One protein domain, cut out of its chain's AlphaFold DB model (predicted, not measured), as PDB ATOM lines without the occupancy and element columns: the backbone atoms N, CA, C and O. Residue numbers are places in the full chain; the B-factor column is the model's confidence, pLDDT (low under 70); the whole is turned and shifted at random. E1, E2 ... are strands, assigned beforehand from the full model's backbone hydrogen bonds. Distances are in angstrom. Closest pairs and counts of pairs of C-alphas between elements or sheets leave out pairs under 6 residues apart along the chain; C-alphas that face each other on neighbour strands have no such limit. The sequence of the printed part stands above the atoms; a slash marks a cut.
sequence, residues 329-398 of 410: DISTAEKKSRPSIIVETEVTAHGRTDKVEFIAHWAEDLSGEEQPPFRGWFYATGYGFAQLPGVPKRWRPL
ATOM      1  N   ASP A 329     181.743 184.723 187.158       96.94
ATOM      2  CA  ASP A 329     180.873 183.550 187.052       96.94
ATOM      3  C   ASP A 329     181.545 182.313 187.674       96.94
ATOM      4  O   ASP A 329     182.735 182.084 187.463       96.94
ATOM      5  N   ILE A 330     180.814 181.502 188.450       96.25
ATOM      6  CA  ILE A 330     181.389 180.316 189.119       96.25
ATOM      7  C   ILE A 330     182.036 179.323 188.141       96.25
ATOM      8  O   ILE A 330     182.942 178.581 188.518       96.25
ATOM      9  N   SER A 331     181.602 179.299 186.878       95.88
ATOM     10  CA  SER A 331     182.172 178.428 185.848       95.88
ATOM     11  C   SER A 331     183.612 178.793 185.476       95.88
ATOM     12  O   SER A 331     184.343 177.919 185.008       95.88
ATOM     13  N   THR A 332     184.047 180.034 185.729       96.44
ATOM     14  CA  THR A 332     185.430 180.481 185.495       96.44
ATOM     15  C   THR A 332     186.353 180.218 186.682       96.44
ATOM     16  O   THR A 332     187.558 180.449 186.578       96.44
ATOM     17  N   ALA A 333     185.813 179.744 187.811       94.56
ATOM     18  CA  ALA A 333     186.596 179.462 189.002       94.56
ATOM     19  C   ALA A 333     187.595 178.329 188.748       94.56
ATOM     20  O   ALA A 333     187.250 177.261 188.235       94.56
ATOM     21  N   GLU A 334     188.848 178.555 189.136       94.06
ATOM     22  CA  GLU A 334     189.912 177.577 188.959       94.06
ATOM     23  C   GLU A 334     189.708 176.376 189.895       94.06
ATOM     24  O   GLU A 334     189.814 176.475 191.115       94.06
ATOM     25  N   LYS A 335     189.443 175.209 189.306       93.25
ATOM     26  CA  LYS A 335     189.161 173.939 189.995       93.25
ATOM     27  C   LYS A 335     190.432 173.193 190.413       93.25
ATOM     28  O   LYS A 335     190.564 171.993 190.196       93.25
ATOM     29  N   LYS A 336     191.410 173.913 190.960       86.25
ATOM     30  CA  LYS A 336     192.644 173.314 191.491       86.25
ATOM     31  C   LYS A 336     192.482 173.039 192.984       86.25
ATOM     32  O   LYS A 336     191.724 173.714 193.667       86.25
ATOM     33  N   SER A 337     193.223 172.071 193.511       65.81
ATOM     34  CA  SER A 337     193.097 171.573 194.892       65.81
ATOM     35  C   SER A 337     193.521 172.551 196.004       65.81
ATOM     36  O   SER A 337     193.630 172.141 197.156       65.81
ATOM     37  N   ARG A 338     193.826 173.825 195.702       69.62
ATOM     38  CA  ARG A 338     194.464 174.740 196.670       69.62
ATOM     39  C   ARG A 338     193.934 176.173 196.789       69.62
ATOM     40  O   ARG A 338     194.037 176.684 197.902       69.62
ATOM     41  N   PRO A 339     193.404 176.869 195.767       82.50
ATOM     42  CA  PRO A 339     192.878 178.206 196.014       82.50
ATOM     43  C   PRO A 339     191.515 178.129 196.712       82.50
ATOM     44  O   PRO A 339     190.530 177.677 196.131       82.50
ATOM     45  N   SER A 340     191.456 178.602 197.958       91.25
ATOM     46  CA  SER A 340     190.191 178.993 198.579       91.25
ATOM     47  C   SER A 340     189.662 180.239 197.875       91.25
ATOM     48  O   SER A 340     190.413 181.188 197.628       91.25
ATOM     49  N   ILE A 341     188.370 180.260 197.582       94.75
ATOM     50  CA  ILE A 341     187.693 181.392 196.943       94.75
ATOM     51  C   ILE A 341     186.490 181.815 197.779       94.75
ATOM     52  O   ILE A 341     185.997 181.041 198.594       94.75
ATOM     53  N   ILE A 342     186.004 183.038 197.586       95.62
ATOM     54  CA  ILE A 342     184.708 183.443 198.135       95.62
ATOM     55  C   ILE A 342     183.653 183.137 197.080       95.62
ATOM     56  O   ILE A 342     183.796 183.574 195.940       95.62
ATOM     57  N   VAL A 343     182.605 182.410 197.452       96.06
ATOM     58  CA  VAL A 343     181.501 182.007 196.575       96.06
ATOM     59  C   VAL A 343     180.192 182.580 197.093       96.06
ATOM     60  O   VAL A 343     179.884 182.455 198.274       96.06
ATOM     61  N   GLU A 344     179.412 183.184 196.202       97.06
ATOM     62  CA  GLU A 344     178.044 183.624 196.468       97.06
ATOM     63  C   GLU A 344     177.067 182.508 196.083       97.06
ATOM     64  O   GLU A 344     177.082 181.994 194.956       97.06
ATOM     65  N   THR A 345     176.196 182.160 197.022       96.62
ATOM     66  CA  THR A 345     175.112 181.187 196.861       96.62
ATOM     67  C   THR A 345     173.771 181.852 197.161       96.62
ATOM     68  O   THR A 345     173.713 182.887 197.830       96.62
ATOM     69  N   GLU A 346     172.686 181.259 196.671       96.19
ATOM     70  CA  GLU A 346     171.327 181.617 197.075       96.19
ATOM     71  C   GLU A 346     170.736 180.484 197.905       96.19
ATOM     72  O   GLU A 346     170.590 179.358 197.422       96.19
ATOM     73  N   VAL A 347     170.389 180.794 199.151       93.62
ATOM     74  CA  VAL A 347     169.790 179.844 200.086       93.62
ATOM     75  C   VAL A 347     168.336 180.242 200.278       93.62
ATOM     76  O   VAL A 347     168.041 181.387 200.613       93.62
ATOM     77  N   THR A 348     167.419 179.304 200.035       93.31
ATOM     78  CA  THR A 348     165.991 179.526 200.286       93.31
ATOM     79  C   THR A 348     165.601 178.860 201.594       93.31
ATOM     80  O   THR A 348     165.603 177.636 201.687       93.31
ATOM     81  N   ALA A 349     165.252 179.666 202.591       89.88
ATOM     82  CA  ALA A 349     164.746 179.209 203.877       89.88
ATOM     83  C   ALA A 349     163.399 179.886 204.145       89.88
ATOM     84  O   ALA A 349     163.253 181.093 203.970       89.88
ATOM     85  N   HIS A 350     162.389 179.101 204.529       92.19
ATOM     86  CA  HIS A 350     161.045 179.605 204.854       92.19
ATOM     87  C   HIS A 350     160.410 180.488 203.759       92.19
ATOM     88  O   HIS A 350     159.740 181.475 204.049       92.19
ATOM     89  N   GLY A 351     160.634 180.148 202.484       93.94
ATOM     90  CA  GLY A 351     160.087 180.892 201.342       93.94
ATOM     91  C   GLY A 351     160.795 182.217 201.033       93.94
ATOM     92  O   GLY A 351     160.381 182.915 200.109       93.94
ATOM     93  N   ARG A 352     161.868 182.558 201.755       91.06
ATOM     94  CA  ARG A 352     162.732 183.707 201.473       91.06
ATOM     95  C   ARG A 352     164.057 183.229 200.890       91.06
ATOM     96  O   ARG A 352     164.663 182.300 201.419       91.06
ATOM     97  N   THR A 353     164.502 183.864 199.809       94.12
ATOM     98  CA  THR A 353     165.803 183.600 199.183       94.12
ATOM     99  C   THR A 353     166.781 184.698 199.573       94.12
ATOM    100  O   THR A 353     166.608 185.849 199.170       94.12
ATOM    101  N   ASP A 354     167.811 184.340 200.334       94.50
ATOM    102  CA  ASP A 354     168.878 185.255 200.731       94.50
ATOM    103  C   ASP A 354     170.196 184.873 200.039       94.50
ATOM    104  O   ASP A 354     170.462 183.703 199.737       94.50
ATOM    105  N   LYS A 355     171.026 185.883 199.761       95.50
ATOM    106  CA  LYS A 355     172.370 185.695 199.203       95.50
ATOM    107  C   LYS A 355     173.367 185.522 200.337       95.50
ATOM    108  O   LYS A 355     173.445 186.381 201.213       95.50
ATOM    109  N   VAL A 356     174.133 184.437 200.299       95.88
ATOM    110  CA  VAL A 356     175.112 184.099 201.338       95.88
ATOM    111  C   VAL A 356     176.476 183.857 200.702       95.88
ATOM    112  O   VAL A 356     176.589 183.146 199.700       95.88
ATOM    113  N   GLU A 357     177.507 184.465 201.286       96.50
ATOM    114  CA  GLU A 357     178.901 184.290 200.880       96.50
ATOM    115  C   GLU A 357     179.586 183.222 201.742       96.50
ATOM    116  O   GLU A 357     179.500 183.256 202.969       96.50
ATOM    117  N   PHE A 358     180.316 182.311 201.102       96.25
ATOM    118  CA  PHE A 358     181.097 181.266 201.762       96.25
ATOM    119  C   PHE A 358     182.547 181.295 201.291       96.25
ATOM    120  O   PHE A 358     182.812 181.511 200.110       96.25
ATOM    121  N   ILE A 359     183.490 181.006 202.191       96.06
ATOM    122  CA  ILE A 359     184.837 180.601 201.779       96.06
ATOM    123  C   ILE A 359     184.741 179.141 201.342       96.06
ATOM    124  O   ILE A 359     184.480 178.260 202.163       96.06
ATOM    125  N   ALA A 360     184.910 178.904 200.046       96.31
ATOM    126  CA  ALA A 360     184.747 177.602 199.432       96.31
ATOM    127  C   ALA A 360     186.068 177.048 198.894       96.31
ATOM    128  O   ALA A 360     186.975 177.783 198.494       96.31
ATOM    129  N   HIS A 361     186.125 175.726 198.837       94.56
ATOM    130  CA  HIS A 361     187.232 174.934 198.328       94.56
ATOM    131  C   HIS A 361     186.695 173.947 197.290       94.56
ATOM    132  O   HIS A 361     185.566 173.466 197.413       94.56
ATOM    133  N   TRP A 362     187.482 173.658 196.255       94.25
ATOM    134  CA  TRP A 362     187.125 172.665 195.244       94.25
ATOM    135  C   TRP A 362     187.744 171.311 195.576       94.25
ATOM    136  O   TRP A 362     188.940 171.226 195.859       94.25
ATOM    137  N   ALA A 363     186.944 170.251 195.475       91.12
ATOM    138  CA  ALA A 363     187.414 168.872 195.496       91.12
ATOM    139  C   ALA A 363     187.045 168.181 194.189       91.12
ATOM    140  O   ALA A 363     185.905 168.267 193.727       91.12
ATOM    141  N   GLU A 364     188.014 167.472 193.612       88.69
ATOM    142  CA  GLU A 364     187.745 166.537 192.518       88.69
ATOM    143  C   GLU A 364     187.300 165.172 193.022       88.69
ATOM    144  O   GLU A 364     186.482 164.536 192.360       88.69
ATOM    145  N   ASP A 365     187.808 164.775 194.186       84.06
ATOM    146  CA  ASP A 365     187.489 163.521 194.840       84.06
ATOM    147  C   ASP A 365     187.812 163.628 196.340       84.06
ATOM    148  O   ASP A 365     188.970 163.805 196.722       84.06
ATOM    149  N   LEU A 366     186.776 163.589 197.178       69.12
ATOM    150  CA  LEU A 366     186.892 163.405 198.631       69.12
ATOM    151  C   LEU A 366     186.437 162.004 199.063       69.12
ATOM    152  O   LEU A 366     186.125 161.809 200.236       69.12
ATOM    153  N   SER A 367     186.367 161.029 198.145       75.50
ATOM    154  CA  SER A 367     186.046 159.663 198.555       75.50
ATOM    155  C   SER A 367     187.085 159.128 199.537       75.50
ATOM    156  O   SER A 367     188.298 159.239 199.350       75.50
ATOM    157  N   GLY A 368     186.572 158.539 200.609       73.06
ATOM    158  CA  GLY A 368     187.298 157.644 201.500       73.06
ATOM    159  C   GLY A 368     186.550 156.317 201.570       73.06
ATOM    160  O   GLY A 368     185.493 156.174 200.957       73.06
ATOM    161  N   GLU A 369     187.048 155.352 202.344       70.88
ATOM    162  CA  GLU A 369     186.378 154.045 202.495       70.88
ATOM    163  C   GLU A 369     184.918 154.165 202.983       70.88
ATOM    164  O   GLU A 369     184.091 153.318 202.660       70.88
ATOM    165  N   GLU A 370     184.584 155.249 203.694       73.50
ATOM    166  CA  GLU A 370     183.257 155.497 204.274       73.50
ATOM    167  C   GLU A 370     182.469 156.638 203.602       73.50
ATOM    168  O   GLU A 370     181.325 156.892 203.977       73.50
ATOM    169  N   GLN A 371     183.046 157.346 202.620       73.31
ATOM    170  CA  GLN A 371     182.385 158.486 201.975       73.31
ATOM    171  C   GLN A 371     182.299 158.305 200.458       73.31
ATOM    172  O   GLN A 371     183.327 158.081 199.812       73.31
ATOM    173  N   PRO A 372     181.098 158.429 199.860       72.19
ATOM    174  CA  PRO A 372     180.952 158.340 198.416       72.19
ATOM    175  C   PRO A 372     181.754 159.458 197.729       72.19
ATOM    176  O   PRO A 372     181.906 160.544 198.295       72.19
ATOM    177  N   PRO A 373     182.248 159.226 196.501       79.38
ATOM    178  CA  PRO A 373     182.996 160.229 195.754       79.38
ATOM    179  C   PRO A 373     182.186 161.512 195.605       79.38
ATOM    180  O   PRO A 373     181.109 161.537 195.008       79.38
ATOM    181  N   PHE A 374     182.734 162.588 196.162       81.44
ATOM    182  CA  PHE A 374     182.164 163.923 196.099       81.44
ATOM    183  C   PHE A 374     183.053 164.824 195.242       81.44
ATOM    184  O   PHE A 374     184.239 164.999 195.527       81.44
ATOM    185  N   ARG A 375     182.448 165.423 194.208       90.62
ATOM    186  CA  ARG A 375     183.080 166.403 193.318       90.62
ATOM    187  C   ARG A 375     182.284 167.699 193.334       90.62
ATOM    188  O   ARG A 375     181.153 167.737 192.851       90.62
ATOM    189  N   GLY A 376     182.874 168.773 193.846       93.94
ATOM    190  CA  GLY A 376     182.174 170.048 193.954       93.94
ATOM    191  C   GLY A 376     182.861 171.079 194.838       93.94
ATOM    192  O   GLY A 376     183.973 170.875 195.329       93.94
ATOM    193  N   TRP A 377     182.164 172.199 195.030       94.81
ATOM    194  CA  TRP A 377     182.541 173.247 195.973       94.81
ATOM    195  C   TRP A 377     181.978 172.941 197.365       94.81
ATOM    196  O   TRP A 377     180.785 172.660 197.510       94.81
ATOM    197  N   PHE A 378     182.827 173.033 198.383       94.50
ATOM    198  CA  PHE A 378     182.481 172.804 199.785       94.50
ATOM    199  C   PHE A 378     183.035 173.922 200.668       94.50
ATOM    200  O   PHE A 378     183.985 174.604 200.285       94.50
ATOM    201  N   TYR A 379     182.462 174.108 201.853       94.50
ATOM    202  CA  TYR A 379     182.953 175.051 202.859       94.50
ATOM    203  C   TYR A 379     183.318 174.319 204.151       94.50
ATOM    204  O   TYR A 379     182.812 173.230 204.433       94.50
ATOM    205  N   ALA A 380     184.228 174.903 204.929       89.94
ATOM    206  CA  ALA A 380     184.600 174.371 206.234       89.94
ATOM    207  C   ALA A 380     183.555 174.771 207.288       89.94
ATOM    208  O   ALA A 380     183.244 175.953 207.436       89.94
ATOM    209  N   THR A 381     183.043 173.804 208.049       88.44
ATOM    210  CA  THR A 381     182.042 174.035 209.113       88.44
ATOM    211  C   THR A 381     182.663 174.183 210.504       88.44
ATOM    212  O   THR A 381     181.949 174.393 211.479       88.44
ATOM    213  N   GLY A 382     183.986 174.026 210.618       83.81
ATOM    214  CA  GLY A 382     184.694 173.868 211.895       83.81
ATOM    215  C   GLY A 382     184.729 172.421 212.409       83.81
ATOM    216  O   GLY A 382     185.618 172.088 213.186       83.81
ATOM    217  N   TYR A 383     183.840 171.550 211.917       80.25
ATOM    218  CA  TYR A 383     183.769 170.121 212.267       80.25
ATOM    219  C   TYR A 383     184.113 169.194 211.092       80.25
ATOM    220  O   TYR A 383     184.074 167.974 211.217       80.25
ATOM    221  N   GLY A 384     184.433 169.775 209.937       86.50
ATOM    222  CA  GLY A 384     184.695 169.069 208.692       86.50
ATOM    223  C   GLY A 384     184.362 169.951 207.497       86.50
ATOM    224  O   GLY A 384     184.445 171.183 207.568       86.50
ATOM    225  N   PHE A 385     183.963 169.309 206.405       87.75
ATOM    226  CA  PHE A 385     183.559 169.967 205.172       87.75
ATOM    227  C   PHE A 385     182.108 169.636 204.855       87.75
ATOM    228  O   PHE A 385     181.686 168.490 204.993       87.75
ATOM    229  N   ALA A 386     181.355 170.639 204.421       90.81
ATOM    230  CA  ALA A 386     179.984 170.472 203.967       90.81
ATOM    231  C   ALA A 386     179.824 171.041 202.559       90.81
ATOM    232  O   ALA A 386     180.490 172.009 202.175       90.81
ATOM    233  N   GLN A 387     178.923 170.443 201.785       92.81
ATOM    234  CA  GLN A 387     178.523 170.985 200.495       92.81
ATOM    235  C   GLN A 387     177.937 172.390 200.685       92.81
ATOM    236  O   GLN A 387     177.212 172.640 201.648       92.81
ATOM    237  N   LEU A 388     178.250 173.311 199.770       94.75
ATOM    238  CA  LEU A 388     177.646 174.643 199.792       94.75
ATOM    239  C   LEU A 388     176.111 174.541 199.734       94.75
ATOM    240  O   LEU A 388     175.594 173.816 198.879       94.75
ATOM    241  N   PRO A 389     175.374 175.264 200.594       93.62
ATOM    242  CA  PRO A 389     173.926 175.304 200.494       93.62
ATOM    243  C   PRO A 389     173.519 176.064 199.224       93.62
ATOM    244  O   PRO A 389     173.962 177.185 198.981       93.62
ATOM    245  N   GLY A 390     172.660 175.451 198.411       93.25
ATOM    246  CA  GLY A 390     172.209 176.024 197.142       93.25
ATOM    247  C   GLY A 390     173.218 175.884 195.995       93.25
ATOM    248  O   GLY A 390     174.245 175.216 196.097       93.25
ATOM    249  N   VAL A 391     172.894 176.498 194.854       94.94
ATOM    250  CA  VAL A 391     173.759 176.473 193.666       94.94
ATOM    251  C   VAL A 391     174.684 177.692 193.707       94.94
ATOM    252  O   VAL A 391     174.183 178.822 193.725       94.94
ATOM    253  N   PRO A 392     176.015 177.510 193.717       96.38
ATOM    254  CA  PRO A 392     176.941 178.631 193.672       96.38
ATOM    255  C   PRO A 392     176.805 179.362 192.335       96.38
ATOM    256  O   PRO A 392     176.742 178.723 191.288       96.38
ATOM    257  N   LYS A 393     176.729 180.696 192.365       96.94
ATOM    258  CA  LYS A 393     176.501 181.515 191.159       96.94
ATOM    259  C   LYS A 393     177.743 182.271 190.724       96.94
ATOM    260  O   LYS A 393     178.061 182.328 189.539       96.94
ATOM    261  N   ARG A 394     178.433 182.883 191.684       97.50
ATOM    262  CA  ARG A 394     179.555 183.787 191.426       97.50
ATOM    263  C   ARG A 394     180.670 183.548 192.426       97.50
ATOM    264  O   ARG A 394     180.418 183.070 193.528       97.50
ATOM    265  N   TRP A 395     181.890 183.906 192.052       97.31
ATOM    266  CA  TRP A 395     183.042 183.848 192.938       97.31
ATOM    267  C   TRP A 395     183.940 185.075 192.825       97.31
ATOM    268  O   TRP A 395     183.866 185.832 191.858       97.31
ATOM    269  N   ARG A 396     184.812 185.261 193.811       96.44
ATOM    270  CA  ARG A 396     185.922 186.218 193.773       96.44
ATOM    271  C   ARG A 396     187.131 185.657 194.528       96.44
ATOM    272  O   ARG A 396     186.947 184.817 195.418       96.44
ATOM    273  N   PRO A 397     188.363 186.076 194.191       94.56
ATOM    274  CA  PRO A 397     189.545 185.627 194.911       94.56
ATOM    275  C   PRO A 397     189.454 186.018 196.387       94.56
ATOM    276  O   PRO A 397     188.984 187.110 196.725       94.56
ATOM    277  N   LEU A 398     189.921 185.127 197.264       92.44
ATOM    278  CA  LEU A 398     190.098 185.468 198.668       92.44
ATOM    279  C   LEU A 398     191.096 186.640 198.751       92.44
ATOM    280  O   LEU A 398     192.128 186.587 198.069       92.44
TER     281      LEU A 398
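Overview. This is residues 329 to 398 of the 410 residues of an uncharacterized protein of Methylorubrum extorquens (strain CM4 / NCIMB 13688) (UniProt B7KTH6). The printed part is a single, strongly twisted sheet of five strands, built on a long hairpin of E1 and E2; E2 bends, so that its last residues pair with E3, while E5 runs beside E1 at the other edge. The turn of the long hairpin makes one end of the longest axis, and the loop of residues 364 to 375 makes the other. The printed part has 70 residues with no named helix and five named strands, E1 to E5 in chain order; the sheet's order is E4, E3, E2, E1, E5, all antiparallel, and the class is all strand. The whole is compact, with a radius of gyration of the C-alphas of 12.6 A, and spans 38 by 27 by 21 A.

Arrangement. Start at Asp 329 and pass residues 329 to 340, which hold no named element, to reach E1, residues 341 to 349. A tight link leads to E2, residues 352 to 363, and the two form an antiparallel hairpin at 143 degrees; look for N 345 and O 356, 2.9 A apart, within hydrogen-bond range. E2 bends by 72 degrees at residue 359, and its pairing is staggered: residues 352 to 360 pair with E1, residues 360 to 363 with E3, residues 376 to 380. E2 and E3 are a hairpin too, with N 361 and O 378 at 2.8 A. E3 and E4, residues 385 to 387, form the next hairpin, at 134 degrees, with N 379 and O 386 at 2.9 A. E1 to E4 make a meander, each strand the antiparallel neighbour of the one before. E5, residues 392 to 397, is antiparallel to E1 at 152 degrees; find N 344 and O 394, 2.9 A apart. The edge strands E4 and E5 are apart; E3 and E5 are only just apart, their closest C-alphas 8.1 A from each other.

Along the chain. Find C-alpha 341 at (187.693, 181.392, 196.943); from there E1 runs 24.1 A to Ala 349. E2 begins at C-alpha 352, (162.732, 183.707, 201.473), and covers 29.4 A to Ala 363. E3 measures 13.2 A, E4 6.9 A and E5 14.5 A, ending at C-alpha 397, (189.545, 185.627, 194.911).

Size, cuts and confidence. The two C-alphas farthest apart, those of Arg 352 and Glu 369, are 37.9 A apart. The printed part has no cut. The link from E2 to E3 is long, with 12 residues; the other links between strands are tight. Mean pLDDT of the printed part is 89.9, and the model's confidence is under 70 at residues 337 to 338 and residue 366.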